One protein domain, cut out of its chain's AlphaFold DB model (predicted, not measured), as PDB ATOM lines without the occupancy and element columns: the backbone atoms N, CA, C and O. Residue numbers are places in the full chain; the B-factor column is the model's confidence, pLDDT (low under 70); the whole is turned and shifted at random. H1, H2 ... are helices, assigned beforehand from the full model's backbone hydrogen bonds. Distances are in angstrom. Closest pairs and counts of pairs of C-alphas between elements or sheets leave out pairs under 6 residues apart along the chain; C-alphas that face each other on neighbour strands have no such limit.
ATOM      1  N   ILE A  17     195.390 211.055  89.672       48.06
ATOM      2  CA  ILE A  17     194.494 210.300  88.770       48.06
ATOM      3  C   ILE A  17     195.279 209.368  87.825       48.06
ATOM      4  O   ILE A  17     194.863 208.233  87.609       48.06
ATOM      5  N   LEU A  18     196.442 209.804  87.323       54.28
ATOM      6  CA  LEU A  18     197.304 208.990  86.452       54.28
ATOM      7  C   LEU A  18     198.012 207.837  87.188       54.28
ATOM      8  O   LEU A  18     198.245 206.784  86.596       54.28
ATOM      9  N   ALA A  19     198.355 208.008  88.469       56.47
ATOM     10  CA  ALA A  19     198.979 206.945  89.261       56.47
ATOM     11  C   ALA A  19     197.978 205.829  89.619       56.47
ATOM     12  O   ALA A  19     198.335 204.650  89.604       56.47
ATOM     13  N   PHE A  20     196.710 206.188  89.867       57.06
ATOM     14  CA  PHE A  20     195.644 205.231  90.194       57.06
ATOM     15  C   PHE A  20     195.349 204.257  89.047       57.06
ATOM     16  O   PHE A  20     195.230 203.053  89.280       57.06
ATOM     17  N   SER A  21     195.301 204.737  87.798       73.06
ATOM     18  CA  SER A  21     195.103 203.847  86.646       73.06
ATOM     19  C   SER A  21     196.273 202.879  86.460       73.06
ATOM     20  O   SER A  21     196.061 201.729  86.086       73.06
ATOM     21  N   HIS A  22     197.499 203.310  86.776       89.25
ATOM     22  CA  HIS A  22     198.699 202.507  86.553       89.25
ATOM     23  C   HIS A  22     198.815 201.309  87.509       89.25
ATOM     24  O   HIS A  22     199.055 200.189  87.062       89.25
ATOM     25  N   SER A  23     198.602 201.507  88.815       93.06
ATOM     26  CA  SER A  23     198.669 200.413  89.799       93.06
ATOM     27  C   SER A  23     197.612 199.341  89.545       93.06
ATOM     28  O   SER A  23     197.900 198.146  89.635       93.06
ATOM     29  N   LYS A  24     196.396 199.762  89.181       92.50
ATOM     30  CA  LYS A  24     195.306 198.851  88.833       92.50
ATOM     31  C   LYS A  24     195.599 198.078  87.551       92.50
ATOM     32  O   LYS A  24     195.427 196.860  87.520       92.50
ATOM     33  N   GLU A  25     196.091 198.757  86.517       94.69
ATOM     34  CA  GLU A  25     196.496 198.111  85.268       94.69
ATOM     35  C   GLU A  25     197.600 197.075  85.497       94.69
ATOM     36  O   GLU A  25     197.519 195.951  84.983       94.69
ATOM     37  N   LEU A  26     198.605 197.424  86.302       95.50
ATOM     38  CA  LEU A  26     199.693 196.527  86.667       95.50
ATOM     39  C   LEU A  26     199.174 195.312  87.443       95.50
ATOM     40  O   LEU A  26     199.539 194.180  87.124       95.50
ATOM     41  N   PHE A  27     198.282 195.525  88.413       96.12
ATOM     42  CA  PHE A  27     197.670 194.450  89.193       96.12
ATOM     43  C   PHE A  27     196.866 193.479  88.324       96.12
ATOM     44  O   PHE A  27     197.043 192.262  88.438       96.12
ATOM     45  N   ILE A  28     196.011 193.999  87.437       96.19
ATOM     46  CA  ILE A  28     195.215 193.186  86.509       96.19
ATOM     47  C   ILE A  28     196.146 192.400  85.584       96.19
ATOM     48  O   ILE A  28     196.017 191.180  85.482       96.19
ATOM     49  N   SER A  29     197.127 193.068  84.972       96.81
ATOM     50  CA  SER A  29     198.075 192.436  84.046       96.81
ATOM     51  C   SER A  29     198.851 191.303  84.716       96.81
ATOM     52  O   SER A  29     198.878 190.187  84.204       96.81
ATOM     53  N   ASN A  30     199.415 191.548  85.899       97.25
ATOM     54  CA  ASN A  30     200.169 190.540  86.641       97.25
ATOM     55  C   ASN A  30     199.290 189.376  87.119       97.25
ATOM     56  O   ASN A  30     199.756 188.239  87.172       97.25
ATOM     57  N   SER A  31     198.031 189.637  87.476       96.75
ATOM     58  CA  SER A  31     197.091 188.589  87.893       96.75
ATOM     59  C   SER A  31     196.704 187.684  86.724       96.75
ATOM     60  O   SER A  31     196.702 186.461  86.869       96.75
ATOM     61  N   LEU A  32     196.438 188.262  85.549       96.81
ATOM     62  CA  LEU A  32     196.155 187.496  84.334       96.81
ATOM     63  C   LEU A  32     197.389 186.732  83.843       96.81
ATOM     64  O   LEU A  32     197.262 185.579  83.442       96.81
ATOM     65  N   GLU A  33     198.582 187.318  83.944       96.75
ATOM     66  CA  GLU A  33     199.839 186.641  83.610       96.75
ATOM     67  C   GLU A  33     200.132 185.482  84.575       96.75
ATOM     68  O   GLU A  33     200.546 184.396  84.160       96.75
ATOM     69  N   TYR A  34     199.863 185.655  85.873       95.12
ATOM     70  CA  TYR A  34     199.961 184.560  86.837       95.12
ATOM     71  C   TYR A  34     198.992 183.424  86.480       95.12
ATOM     72  O   TYR A  34     199.391 182.257  86.429       95.12
ATOM     73  N   PHE A  35     197.742 183.763  86.154       94.69
ATOM     74  CA  PHE A  35     196.738 182.801  85.707       94.69
ATOM     75  C   PHE A  35     197.154 182.077  84.414       94.69
ATOM     76  O   PHE A  35     197.089 180.846  84.351       94.69
ATOM     77  N   LYS A  36     197.651 182.805  83.406       96.12
ATOM     78  CA  LYS A  36     198.198 182.249  82.158       96.12
ATOM     79  C   LYS A  36     199.294 181.226  82.457       96.12
ATOM     80  O   LYS A  36     199.224 180.085  81.999       96.12
ATOM     81  N   ASN A  37     200.260 181.594  83.297       95.94
ATOM     82  CA  ASN A  37     201.356 180.716  83.702       95.94
ATOM     83  C   ASN A  37     200.881 179.478  84.473       95.94
ATOM     84  O   ASN A  37     201.419 178.385  84.274       95.94
ATOM     85  N   TYR A  38     199.868 179.620  85.330       94.12
ATOM     86  CA  TYR A  38     199.232 178.489  86.003       94.12
ATOM     87  C   TYR A  38     198.621 177.511  84.989       94.12
ATOM     88  O   TYR A  38     198.881 176.306  85.056       94.12
ATOM     89  N   VAL A  39     197.874 178.017  84.000       94.31
ATOM     90  CA  VAL A  39     197.276 177.186  82.946       94.31
ATOM     91  C   VAL A  39     198.352 176.484  82.110       94.31
ATOM     92  O   VAL A  39     198.245 175.279  81.874       94.31
ATOM     93  N   LEU A  40     199.412 177.192  81.711       95.06
ATOM     94  CA  LEU A  40     200.513 176.629  80.919       95.06
ATOM     95  C   LEU A  40     201.278 175.527  81.666       95.06
ATOM     96  O   LEU A  40     201.664 174.530  81.055       95.06
ATOM     97  N   LYS A  41     201.463 175.658  82.982       94.88
ATOM     98  CA  LYS A  41     202.144 174.642  83.802       94.88
ATOM     99  C   LYS A  41     201.255 173.450  84.151       94.88
ATOM    100  O   LYS A  41     201.777 172.368  84.414       94.88
ATOM    101  N   LEU A 154     195.862 181.394  74.774       95.69
ATOM    102  CA  LEU A 154     195.534 182.070  76.027       95.69
ATOM    103  C   LEU A 154     195.574 183.588  75.870       95.69
ATOM    104  O   LEU A 154     194.677 184.243  76.381       95.69
ATOM    105  N   ASP A 155     196.531 184.145  75.129       95.62
ATOM    106  CA  ASP A 155     196.589 185.590  74.871       95.62
ATOM    107  C   ASP A 155     195.353 186.080  74.109       95.62
ATOM    108  O   ASP A 155     194.764 187.097  74.471       95.62
ATOM    109  N   LYS A 156     194.888 185.312  73.115       94.25
ATOM    110  CA  LYS A 156     193.641 185.603  72.394       94.25
ATOM    111  C   LYS A 156     192.403 185.620  73.307       94.25
ATOM    112  O   LYS A 156     191.459 186.349  73.026       94.25
ATOM    113  N   ILE A 157     192.406 184.855  74.400       94.12
ATOM    114  CA  ILE A 157     191.324 184.839  75.400       94.12
ATOM    115  C   ILE A 157     191.505 185.949  76.442       94.12
ATOM    116  O   ILE A 157     190.544 186.613  76.822       94.12
ATOM    117  N   LEU A 158     192.722 186.128  76.951       95.81
ATOM    118  CA  LEU A 158     192.997 186.967  78.114       95.81
ATOM    119  C   LEU A 158     193.159 188.444  77.760       95.81
ATOM    120  O   LEU A 158     192.812 189.281  78.589       95.81
ATOM    121  N   ASN A 159     193.624 188.786  76.555       95.31
ATOM    122  CA  ASN A 159     193.787 190.186  76.155       95.31
ATOM    123  C   ASN A 159     192.443 190.935  76.081       95.31
ATOM    124  O   ASN A 159     192.345 191.991  76.706       95.31
ATOM    125  N   PRO A 160     191.379 190.409  75.438       93.81
ATOM    126  CA  PRO A 160     190.068 191.062  75.472       93.81
ATOM    127  C   PRO A 160     189.530 191.222  76.899       93.81
ATOM    128  O   PRO A 160     188.997 192.270  77.256       93.81
ATOM    129  N   ILE A 161     189.735 190.203  77.743       95.25
ATOM    130  CA  ILE A 161     189.343 190.254  79.153       95.25
ATOM    131  C   ILE A 161     190.104 191.370  79.866       95.25
ATOM    132  O   ILE A 161     189.473 192.178  80.533       95.25
ATOM    133  N   LYS A 162     191.428 191.469  79.699       95.56
ATOM    134  CA  LYS A 162     192.242 192.542  80.285       95.56
ATOM    135  C   LYS A 162     191.660 193.916  79.950       95.56
ATOM    136  O   LYS A 162     191.395 194.691  80.864       95.56
ATOM    137  N   GLU A 163     191.421 194.191  78.670       93.06
ATOM    138  CA  GLU A 163     190.902 195.484  78.207       93.06
ATOM    139  C   GLU A 163     189.519 195.815  78.791       93.06
ATOM    140  O   GLU A 163     189.235 196.973  79.114       93.06
ATOM    141  N   ASN A 164     188.666 194.806  78.978       93.06
ATOM    142  CA  ASN A 164     187.366 194.982  79.622       93.06
ATOM    143  C   ASN A 164     187.492 195.178  81.142       93.06
ATOM    144  O   ASN A 164     186.818 196.041  81.706       93.06
ATOM    145  N   LEU A 165     188.388 194.443  81.807       93.88
ATOM    146  CA  LEU A 165     188.627 194.550  83.251       93.88
ATOM    147  C   LEU A 165     189.185 195.914  83.662       93.88
ATOM    148  O   LEU A 165     188.861 196.405  84.742       93.88
ATOM    149  N   LEU A 166     189.963 196.569  82.797       91.69
ATOM    150  CA  LEU A 166     190.421 197.945  83.026       91.69
ATOM    151  C   LEU A 166     189.262 198.951  83.119       91.69
ATOM    152  O   LEU A 166     189.431 200.035  83.669       91.69
ATOM    153  N   LYS A 167     188.074 198.587  82.624       89.81
ATOM    154  CA  LYS A 167     186.855 199.408  82.646       89.81
ATOM    155  C   LYS A 167     185.851 198.941  83.704       89.81
ATOM    156  O   LYS A 167     184.730 199.450  83.723       89.81
ATOM    157  N   ALA A 168     186.223 197.999  84.576       88.19
ATOM    158  CA  ALA A 168     185.294 197.344  85.498       88.19
ATOM    159  C   ALA A 168     184.620 198.283  86.516       88.19
ATOM    160  O   ALA A 168     183.526 197.978  86.984       88.19
ATOM    161  N   ASP A 169     185.226 199.438  86.811       81.50
ATOM    162  CA  ASP A 169     184.649 200.440  87.724       81.50
ATOM    163  C   ASP A 169     183.587 201.323  87.060       81.50
ATOM    164  O   ASP A 169     182.913 202.111  87.728       81.50
ATOM    165  N   SER A 170     183.442 201.232  85.735       83.06
ATOM    166  CA  SER A 170     182.389 201.955  85.031       83.06
ATOM    167  C   SER A 170     181.020 201.383  85.404       83.06
ATOM    168  O   SER A 170     180.836 200.171  85.521       83.06
ATOM    169  N   GLN A 171     180.029 202.262  85.564       78.06
ATOM    170  CA  GLN A 171     178.650 201.860  85.881       78.06
ATOM    171  C   GLN A 171     178.076 200.878  84.843       78.06
ATOM    172  O   GLN A 171     177.271 200.004  85.188       78.06
ATOM    173  N   ASP A 172     178.566 200.982  83.607       84.88
ATOM    174  CA  ASP A 172     178.112 200.236  82.436       84.88
ATOM    175  C   ASP A 172     178.907 198.941  82.191       84.88
ATOM    176  O   ASP A 172     178.612 198.211  81.241       84.88
ATOM    177  N   TYR A 173     179.906 198.622  83.027       89.62
ATOM    178  CA  TYR A 173     180.712 197.415  82.860       89.62
ATOM    179  C   TYR A 173     179.850 196.155  82.926       89.62
ATOM    180  O   TYR A 173     179.232 195.858  83.950       89.62
ATOM    181  N   LYS A 174     179.861 195.360  81.859       92.50
ATOM    182  CA  LYS A 174     179.088 194.127  81.757       92.50
ATOM    183  C   LYS A 174     179.951 193.028  81.131       92.50
ATOM    184  O   LYS A 174     180.318 193.180  79.967       92.50
ATOM    185  N   PRO A 175     180.230 191.927  81.856       94.00
ATOM    186  CA  PRO A 175     181.022 190.827  81.320       94.00
ATOM    187  C   PRO A 175     180.449 190.268  80.015       94.00
ATOM    188  O   PRO A 175     179.234 190.090  79.892       94.00
ATOM    189  N   GLN A 176     181.319 189.947  79.062       93.81
ATOM    190  CA  GLN A 176     180.930 189.401  77.759       93.81
ATOM    191  C   GLN A 176     181.108 187.882  77.670       93.81
ATOM    192  O   GLN A 176     180.659 187.253  76.716       93.81
ATOM    193  N   SER A 177     181.710 187.268  78.688       95.19
ATOM    194  CA  SER A 177     181.825 185.817  78.822       95.19
ATOM    195  C   SER A 177     181.720 185.386  80.282       95.19
ATOM    196  O   SER A 177     181.923 186.181  81.204       95.19
ATOM    197  N   GLN A 178     181.432 184.105  80.512       93.06
ATOM    198  CA  GLN A 178     181.429 183.544  81.867       93.06
ATOM    199  C   GLN A 178     182.812 183.667  82.524       93.06
ATOM    200  O   GLN A 178     182.904 184.007  83.703       93.06
ATOM    201  N   MET A 179     183.886 183.453  81.754       92.94
ATOM    202  CA  MET A 179     185.262 183.606  82.228       92.94
ATOM    203  C   MET A 179     185.588 185.046  82.638       92.94
ATOM    204  O   MET A 179     186.191 185.252  83.688       92.94
ATOM    205  N   GLU A 180     185.161 186.041  81.861       94.81
ATOM    206  CA  GLU A 180     185.311 187.452  82.234       94.81
ATOM    207  C   GLU A 180     184.537 187.778  83.518       94.81
ATOM    208  O   GLU A 180     185.056 188.466  84.392       94.81
ATOM    209  N   GLY A 181     183.332 187.220  83.682       93.50
ATOM    210  CA  GLY A 181     182.566 187.339  84.923       93.50
ATOM    211  C   GLY A 181     183.360 186.846  86.133       93.50
ATOM    212  O   GLY A 181     183.510 187.582  87.106       93.50
ATOM    213  N   MET A 182     183.954 185.654  86.036       91.44
ATOM    214  CA  MET A 182     184.796 185.095  87.101       91.44
ATOM    215  C   MET A 182     186.043 185.949  87.369       91.44
ATOM    216  O   MET A 182     186.384 186.207  88.522       91.44
ATOM    217  N   LEU A 183     186.721 186.403  86.313       93.44
ATOM    218  CA  LEU A 183     187.956 187.181  86.430       93.44
ATOM    219  C   LEU A 183     187.715 188.638  86.831       93.44
ATOM    220  O   LEU A 183     188.647 189.295  87.283       93.44
ATOM    221  N   SER A 184     186.482 189.140  86.744       93.38
ATOM    222  CA  SER A 184     186.165 190.513  87.147       93.38
ATOM    223  C   SER A 184     186.366 190.798  88.626       93.38
ATOM    224  O   SER A 184     186.627 191.944  88.979       93.38
ATOM    225  N   LEU A 185     186.388 189.754  89.460       90.62
ATOM    226  CA  LEU A 185     186.803 189.869  90.852       90.62
ATOM    227  C   LEU A 185     188.215 190.468  90.966       90.62
ATOM    228  O   LEU A 185     188.457 191.275  91.851       90.62
ATOM    229  N   ILE A 186     189.132 190.173  90.033       90.62
ATOM    230  CA  ILE A 186     190.483 190.768  90.008       90.62
ATOM    231  C   ILE A 186     190.406 192.298  90.007       90.62
ATOM    232  O   ILE A 186     191.194 192.958  90.675       90.62
ATOM    233  N   ALA A 187     189.457 192.886  89.284       89.25
ATOM    234  CA  ALA A 187     189.369 194.335  89.175       89.25
ATOM    235  C   ALA A 187     188.700 195.003  90.391       89.25
ATOM    236  O   ALA A 187     188.836 196.216  90.541       89.25
ATOM    237  N   THR A 188     187.992 194.247  91.239       86.06
ATOM    238  CA  THR A 188     187.123 194.800  92.296       86.06
ATOM    239  C   THR A 188     187.460 194.332  93.712       86.06
ATOM    240  O   THR A 188     186.945 194.897  94.670       86.06
ATOM    241  N   ASP A 189     188.295 193.304  93.872       86.69
ATOM    242  CA  ASP A 189     188.550 192.643  95.163       86.69
ATOM    243  C   ASP A 189     189.432 193.463  96.118       86.69
ATOM    244  O   ASP A 189     189.366 193.297  97.336       86.69
ATOM    245  N   PHE A 190     190.243 194.379  95.585       87.69
ATOM    246  CA  PHE A 190     191.151 195.198  96.385       87.69
ATOM    247  C   PHE A 190     190.867 196.691  96.215       87.69
ATOM    248  O   PHE A 190     190.863 197.180  95.087       87.69
ATOM    249  N   PRO A 191     190.705 197.439  97.324       88.06
ATOM    250  CA  PRO A 191     190.616 198.893  97.282       88.06
ATOM    251  C   PRO A 191     191.864 199.541  96.670       88.06
ATOM    252  O   PRO A 191     192.986 199.082  96.913       88.06
ATOM    253  N   ASP A 192     191.686 200.666  95.979       88.38
ATOM    254  CA  ASP A 192     192.767 201.382  95.288       88.38
ATOM    255  C   ASP A 192     193.942 201.755  96.204       88.38
ATOM    256  O   ASP A 192     195.101 201.690  95.798       88.38
ATOM    257  N   ASP A 193     193.680 202.090  97.475       90.25
ATOM    258  CA  ASP A 193     194.739 202.406  98.441       90.25
ATOM    259  C   ASP A 193     195.633 201.196  98.752       90.25
ATOM    260  O   ASP A 193     196.832 201.352  98.999       90.25
ATOM    261  N   VAL A 194     195.071 199.982  98.717       91.25
ATOM    262  CA  VAL A 194     195.829 198.735  98.869       91.25
ATOM    263  C   VAL A 194     196.646 198.473  97.613       91.25
ATOM    264  O   VAL A 194     197.838 198.172  97.726       91.25
ATOM    265  N   LEU A 195     196.020 198.616  96.441       93.06
ATOM    266  CA  LEU A 195     196.672 198.405  95.152       93.06
ATOM    267  C   LEU A 195     197.866 199.338  94.988       93.06
ATOM    268  O   LEU A 195     198.975 198.843  94.823       93.06
ATOM    269  N   ASN A 196     197.694 200.650  95.143       92.69
ATOM    270  CA  ASN A 196     198.797 201.609  95.033       92.69
ATOM    271  C   ASN A 196     199.934 201.268  95.989       92.69
ATOM    272  O   ASN A 196     201.091 201.140  95.597       92.69
ATOM    273  N   LYS A 197     199.598 201.039  97.260       93.50
ATOM    274  CA  LYS A 197     200.608 200.800  98.283       93.50
ATOM    275  C   LYS A 197     201.426 199.539  98.010       93.50
ATOM    276  O   LYS A 197     202.639 199.561  98.218       93.50
ATOM    277  N   VAL A 198     200.800 198.445  97.572       95.25
ATOM    278  CA  VAL A 198     201.530 197.206  97.261       95.25
ATOM    279  C   VAL A 198     202.215 197.298  95.901       95.25
ATOM    280  O   VAL A 198     203.398 196.986  95.805       95.25
ATOM    281  N   CYS A 199     201.517 197.741  94.863       95.38
ATOM    282  CA  CYS A 199     202.011 197.718  93.492       95.38
ATOM    283  C   CYS A 199     203.148 198.708  93.234       95.38
ATOM    284  O   CYS A 199     204.063 198.370  92.489       95.38
ATOM    285  N   GLU A 200     203.177 199.858  93.910       94.50
ATOM    286  CA  GLU A 200     204.289 200.811  93.805       94.50
ATOM    287  C   GLU A 200     205.544 200.345  94.560       94.50
ATOM    288  O   GLU A 200     206.663 200.675  94.174       94.50
ATOM    289  N   ASN A 201     205.380 199.575  95.643       95.38
ATOM    290  CA  ASN A 201     206.476 199.266  96.572       95.38
ATOM    291  C   ASN A 201     206.947 197.801  96.531       95.38
ATOM    292  O   ASN A 201     208.000 197.468  97.082       95.38
ATOM    293  N   ASP A 202     206.164 196.905  95.934       95.56
ATOM    294  CA  ASP A 202     206.378 195.457  95.949       95.56
ATOM    295  C   ASP A 202     205.731 194.787  94.730       95.56
ATOM    296  O   ASP A 202     204.878 193.905  94.846       95.56
ATOM    297  N   VAL A 203     206.171 195.210  93.540       94.56
ATOM    298  CA  VAL A 203     205.666 194.767  92.225       94.56
ATOM    299  C   VAL A 203     205.524 193.242  92.121       94.56
ATOM    300  O   VAL A 203     204.526 192.751  91.602       94.56
ATOM    301  N   LYS A 204     206.464 192.466  92.678       95.12
ATOM    302  CA  LYS A 204     206.415 190.987  92.661       95.12
ATOM    303  C   LYS A 204     205.166 190.397  93.331       95.12
ATOM    304  O   LYS A 204     204.744 189.298  92.982       95.12
ATOM    305  N   ASN A 205     204.594 191.109  94.301       95.88
ATOM    306  CA  ASN A 205     203.393 190.708  95.024       95.88
ATOM    307  C   ASN A 205     202.138 191.432  94.508       95.88
ATOM    308  O   ASN A 205     201.052 191.170  95.008       95.88
ATOM    309  N   CYS A 206     202.250 192.304  93.502       95.94
ATOM    310  CA  CYS A 206     201.123 192.984  92.863       95.94
ATOM    311  C   CYS A 206     200.363 192.021  91.934       95.94
ATOM    312  O   CYS A 206     200.460 192.118  90.718       95.94
ATOM    313  N   ASN A 207     199.674 191.036  92.506       95.19
ATOM    314  CA  ASN A 207     198.749 190.131  91.821       95.19
ATOM    315  C   ASN A 207     197.809 189.472  92.837       95.19
ATOM    316  O   ASN A 207     198.120 189.416  94.031       95.19
ATOM    317  N   MET A 208     196.688 188.945  92.347       91.81
ATOM    318  CA  MET A 208     195.622 188.332  93.143       91.81
ATOM    319  C   MET A 208     196.134 187.319  94.182       91.81
ATOM    320  O   MET A 208     195.727 187.355  95.343       91.81
ATOM    321  N   ASP A 209     197.086 186.464  93.803       90.00
ATOM    322  CA  ASP A 209     197.553 185.352  94.642       90.00
ATOM    323  C   ASP A 209     198.600 185.740  95.695       90.00
ATOM    324  O   ASP A 209     198.862 184.989  96.646       90.00
ATOM    325  N   ASN A 210     199.246 186.898  95.536       93.44
ATOM    326  CA  ASN A 210     200.386 187.289  96.365       93.44
ATOM    327  C   ASN A 210     200.228 188.643  97.059       93.44
ATOM    328  O   ASN A 210     200.999 188.926  97.976       93.44
ATOM    329  N   ILE A 211     199.217 189.445  96.726       93.19
ATOM    330  CA  ILE A 211     199.049 190.789  97.300       93.19
ATOM    331  C   ILE A 211     198.934 190.774  98.826       93.19
ATOM    332  O   ILE A 211     199.597 191.562  99.502       93.19
ATOM    333  N   LYS A 212     198.223 189.789  99.391       92.00
ATOM    334  CA  LYS A 212     198.102 189.570 100.846       92.00
ATOM    335  C   LYS A 212     199.424 189.147 101.516       92.00
ATOM    336  O   LYS A 212     199.544 189.239 102.734       92.00
ATOM    337  N   LYS A 213     200.425 188.700 100.743       93.69
ATOM    338  CA  LYS A 213     201.770 188.320 101.224       93.69
ATOM    339  C   LYS A 213     202.738 189.503 101.256       93.69
ATOM    340  O   LYS A 213     203.824 189.382 101.825       93.69
ATOM    341  N   SER A 214     202.380 190.637 100.650       95.00
ATOM    342  CA  SER A 214     203.225 191.825 100.681       95.00
ATOM    343  C   SER A 214     203.353 192.373 102.101       95.00
ATOM    344  O   SER A 214     202.367 192.519 102.823       95.00
ATOM    345  N   LYS A 215     204.564 192.796 102.479       95.00
ATOM    346  CA  LYS A 215     204.796 193.518 103.744       95.00
ATOM    347  C   LYS A 215     204.057 194.862 103.810       95.00
ATOM    348  O   LYS A 215     203.910 195.424 104.893       95.00
ATOM    349  N   PHE A 216     203.622 195.383 102.661       94.00
ATOM    350  CA  PHE A 216     202.895 196.643 102.549       94.00
ATOM    351  C   PHE A 216     201.373 196.475 102.652       94.00
ATOM    352  O   PHE A 216     200.672 197.477 102.824       94.00
ATOM    353  N   TYR A 217     200.868 195.234 102.621       91.88
ATOM    354  CA  TYR A 217     199.446 194.938 102.766       91.88
ATOM    355  C   TYR A 217     198.937 195.336 104.168       91.88
ATOM    356  O   TYR A 217     199.548 194.971 105.181       91.88
ATOM    357  N   PRO A 218     197.829 196.092 104.282       87.44
ATOM    358  CA  PRO A 218     197.322 196.541 105.574       87.44
ATOM    359  C   PRO A 218     196.742 195.380 106.393       87.44
ATOM    360  O   PRO A 218     195.737 194.771 106.031       87.44
ATOM    361  N   LYS A 219     197.333 195.126 107.569       81.12
ATOM    362  CA  LYS A 219     196.906 194.063 108.502       81.12
ATOM    363  C   LYS A 219     195.461 194.216 108.998       81.12
ATOM    364  O   LYS A 219     194.861 193.239 109.424       81.12
ATOM    365  N   THR A 220     194.902 195.424 108.947       75.31
ATOM    366  CA  THR A 220     193.536 195.733 109.396       75.31
ATOM    367  C   THR A 220     192.451 195.357 108.382       75.31
ATOM    368  O   THR A 220     191.294 195.250 108.769       75.31
ATOM    369  N   LYS A 221     192.798 195.108 107.109       68.75
ATOM    370  CA  LYS A 221     191.853 194.750 106.028       68.75
ATOM    371  C   LYS A 221     191.823 193.237 105.731       68.75
ATOM    372  O   LYS A 221     191.565 192.818 104.609       68.75
ATOM    373  N   SER A 222     192.154 192.382 106.705       53.75
ATOM    374  CA  SER A 222     192.501 190.971 106.447       53.75
ATOM    375  C   SER A 222     191.329 189.975 106.349       53.75
ATOM    376  O   SER A 222     191.584 188.774 106.443       53.75
ATOM    377  N   LYS A 223     190.064 190.409 106.235       51.88
ATOM    378  CA  LYS A 223     188.918 189.496 106.439       51.88
ATOM    379  C   LYS A 223     187.882 189.377 105.331       51.88
ATOM    380  O   LYS A 223     187.053 188.479 105.445       51.88
ATOM    381  N   GLU A 224     187.927 190.171 104.270       56.34
ATOM    382  CA  GLU A 224     187.042 189.893 103.139       56.34
ATOM    383  C   GLU A 224     187.665 188.796 102.273       56.34
ATOM    384  O   GLU A 224     188.764 188.905 101.720       56.34
ATOM    385  N   SER A 225     187.001 187.645 102.340       55.25
ATOM    386  CA  SER A 225     187.241 186.488 101.498       55.25
ATOM    387  C   SER A 225     186.837 186.840 100.077       55.25
ATOM    388  O   SER A 225     185.744 187.361  99.864       55.25
ATOM    389  N   ASN A 226     187.691 186.466  99.131       66.81
ATOM    390  CA  ASN A 226     187.448 186.488  97.695       66.81
ATOM    391  C   ASN A 226     186.418 185.387  97.378       66.81
ATOM    392  O   ASN A 226     186.763 184.328  96.853       66.81
ATOM    393  N   ASP A 227     185.173 185.570  97.818       83.56
ATOM    394  CA  ASP A 227     184.092 184.619  97.583       83.56
ATOM    395  C   ASP A 227     183.612 184.773  96.139       83.56
ATOM    396  O   ASP A 227     182.782 185.624  95.802       83.56
ATOM    397  N   LEU A 228     184.191 183.942  95.274       85.88
ATOM    398  CA  LEU A 228     183.845 183.880  93.864       85.88
ATOM    399  C   LEU A 228     182.350 183.601  93.661       85.88
ATOM    400  O   LEU A 228     181.752 184.187  92.762       85.88
ATOM    401  N   ASP A 229     181.731 182.760  94.491       88.75
ATOM    402  CA  ASP A 229     180.316 182.420  94.350       88.75
ATOM    403  C   ASP A 229     179.435 183.625  94.698       88.75
ATOM    404  O   ASP A 229     178.480 183.926  93.975       88.75
ATOM    405  N   ALA A 230     179.785 184.375  95.748       90.25
ATOM    406  CA  ALA A 230     179.108 185.625  96.093       90.25
ATOM    407  C   ALA A 230     179.279 186.700  95.005       90.25
ATOM    408  O   ALA A 230     178.317 187.397  94.660       90.25
ATOM    409  N   HIS A 231     180.474 186.810  94.419       89.81
ATOM    410  CA  HIS A 231     180.746 187.726  93.308       89.81
ATOM    411  C   HIS A 231     179.916 187.376  92.070       89.81
ATOM    412  O   HIS A 231     179.198 188.217  91.523       89.81
ATOM    413  N   MET A 232     179.928 186.103  91.669       91.44
ATOM    414  CA  MET A 232     179.135 185.619  90.541       91.44
ATOM    415  C   MET A 232     177.639 185.800  90.785       91.44
ATOM    416  O   MET A 232     176.918 186.238  89.886       91.44
ATOM    417  N   LYS A 233     177.166 185.539  92.007       93.00
ATOM    418  CA  LYS A 233     175.780 185.805  92.397       93.00
ATOM    419  C   LYS A 233     175.432 187.286  92.254       93.00
ATOM    420  O   LYS A 233     174.371 187.590  91.725       93.00
ATOM    421  N   THR A 234     176.323 188.196  92.646       91.94
ATOM    422  CA  THR A 234     176.114 189.648  92.504       91.94
ATOM    423  C   THR A 234     175.954 190.056  91.039       91.94
ATOM    424  O   THR A 234     175.040 190.807  90.701       91.94
ATOM    425  N   LEU A 235     176.783 189.514  90.140       92.00
ATOM    426  CA  LEU A 235     176.649 189.748  88.698       92.00
ATOM    427  C   LEU A 235     175.332 189.188  88.140       92.00
ATOM    428  O   LEU A 235     174.661 189.854  87.351       92.00
ATOM    429  N   ILE A 236     174.944 187.983  88.562       94.00
ATOM    430  CA  ILE A 236     173.693 187.338  88.140       94.00
ATOM    431  C   ILE A 236     172.469 188.103  88.657       94.00
ATOM    432  O   ILE A 236     171.508 188.275  87.910       94.00
ATOM    433  N   ASP A 237     172.498 188.585  89.898       95.06
ATOM    434  CA  ASP A 237     171.417 189.382  90.481       95.06
ATOM    435  C   ASP A 237     171.307 190.751  89.777       95.06
ATOM    436  O   ASP A 237     170.196 191.215  89.522       95.06
ATOM    437  N   LYS A 238     172.437 191.364  89.381       93.44
ATOM    438  CA  LYS A 238     172.472 192.646  88.649       93.44
ATOM    439  C   LYS A 238     171.944 192.535  87.215       93.44
ATOM    440  O   LYS A 238     171.209 193.412  86.766       93.44
ATOM    441  N   TYR A 239     172.334 191.495  86.476       94.06
ATOM    442  CA  TYR A 239     172.086 191.399  85.028       94.06
ATOM    443  C   TYR A 239     171.060 190.334  84.618       94.06
ATOM    444  O   TYR A 239     170.626 190.310  83.466       94.06
ATOM    445  N   GLY A 240     170.653 189.469  85.545       95.81
ATOM    446  CA  GLY A 240     169.673 188.410  85.336       95.81
ATOM    447  C   GLY A 240     170.282 187.044  84.993       95.81
ATOM    448  O   GLY A 240     171.291 186.919  84.297       95.81
ATOM    449  N   LYS A 241     169.605 185.977  85.439       95.50
ATOM    450  CA  LYS A 241     170.012 184.577  85.207       95.50
ATOM    451  C   LYS A 241     170.057 184.198  83.726       95.50
ATOM    452  O   LYS A 241     170.961 183.477  83.316       95.50
ATOM    453  N   GLU A 242     169.094 184.668  82.936       96.19
ATOM    454  CA  GLU A 242     169.022 184.338  81.505       96.19
ATOM    455  C   GLU A 242     170.154 184.995  80.712       96.19
ATOM    456  O   GLU A 242     170.739 184.354  79.842       96.19
ATOM    457  N   TRP A 243     170.560 186.214  81.087       94.44
ATOM    458  CA  TRP A 243     171.770 186.827  80.542       94.44
ATOM    459  C   TRP A 243     172.999 185.963  80.831       94.44
ATOM    460  O   TRP A 243     173.725 185.615  79.904       94.44
ATOM    461  N   PHE A 244     173.206 185.550  82.083       93.50
ATOM    462  CA  PHE A 244     174.381 184.755  82.441       93.50
ATOM    463  C   PHE A 244     174.436 183.416  81.688       93.50
ATOM    464  O   PHE A 244     175.498 183.001  81.226       93.50
ATOM    465  N   LYS A 245     173.282 182.761  81.508       94.31
ATOM    466  CA  LYS A 245     173.172 181.530  80.707       94.31
ATOM    467  C   LYS A 245     173.448 181.754  79.219       94.31
ATOM    468  O   LYS A 245     173.926 180.830  78.571       94.31
ATOM    469  N   SER A 246     173.139 182.940  78.691       95.00
ATOM    470  CA  SER A 246     173.405 183.291  77.289       95.00
ATOM    471  C   SER A 246     174.871 183.616  77.001       95.00
ATOM    472  O   SER A 246     175.263 183.620  75.838       95.00
ATOM    473  N   LEU A 247     175.684 183.886  78.030       94.44
ATOM    474  CA  LEU A 247     177.089 184.226  77.832       94.44
ATOM    475  C   LEU A 247     177.874 183.029  77.285       94.44
ATOM    476  O   LEU A 247     177.762 181.924  77.833       94.44
TER     477      LEU A 247
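AT A GLANCE: This is residues 17 to 41 and 154 to 247 of the 254 residues of an uncharacterized protein of Haemophilus influenzae (strain R2866) (UniProt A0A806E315). One long helix, H1, is met by three others along its length: H5 crosses it near its first residues, short H4 packs on it in the middle of the domain, and H2 runs back beside its later half. Farther from H1, H3, H6 and H7 make a smaller group, with H7 at the far end of the longest axis. The printed part has 119 residues with seven named helices, H1 to H7 in chain order, and no named strand; the class is all helix. It is compact, with a radius of gyration of the C-alphas of 14.5 A and spans of 43 by 31 by 30 A.

HOW THE PARTS SIT: Start at H1, residues 17 to 41, the hub, which touches three helices. With residues 19 to 27 alone it touches H5, residues 192 to 201, about perpendicular at 73 degrees; look at the closest C-alphas, Ser 23 and Asn 196, 5.4 A apart. With residues 24 to 31 alone it touches H4, residues 185 to 188, closest at the C-alphas of Ile 28 and Ile 186, 6.4 A. With residues 28 to 36 alone it touches H2, residues 154 to 165, at a shallow tilt of 27 degrees, opposite ways; the closest C-alphas, Lys 36 and Leu 154, are 6.7 A apart. Moving outward, H3, residues 178 to 183, touches H6, residues 228 to 239, at a steep tilt of 56 degrees, opposite ways, closest at the C-alphas of Met 182 and Met 232, 6.6 A. H7, residues 241 to 246, is close to but not clearly touching H6, with the C-alphas of Ile 236 and Phe 244 6.3 A apart. H1 and H6 are apart. The helix packing is only just mostly crossed, with 1 of 3 such pairs at a shallow tilt. Every O i to N i+4 pair is within hydrogen-bond range in H3, H6 and H7, against 19 of 21 in H1, 6 of 8 in H2 and 5 of 6 in H5; H4 is too short for such a pair.

IN THESE COORDINATES: Find C-alpha 17 at (194.494, 210.300, 88.770); from there H1 runs 36.8 A to C-alpha 41 at (202.144, 174.642, 83.802). H2 measures 16.0 A, H3 8.8 A, H4 5.1 A, H5 13.9 A and H6 16.5 A. H7 measures 8.7 A and ends at C-alpha 246, (173.405, 183.291, 77.289).

THE WHOLE: The C-alphas farthest apart, Lys 215 and Glu 242, are 43.1 A apart. Residues 42 to 153 are not printed, and C-alphas 41 and 154 stand 12.6 A apart across the cut. The links H2 to H3 and H5 to H6 are long, with 12 and 26 residues. Confidence is low, under 70, at residues 17 to 20 and 221 to 226; the mean pLDDT of the printed part is 89.3.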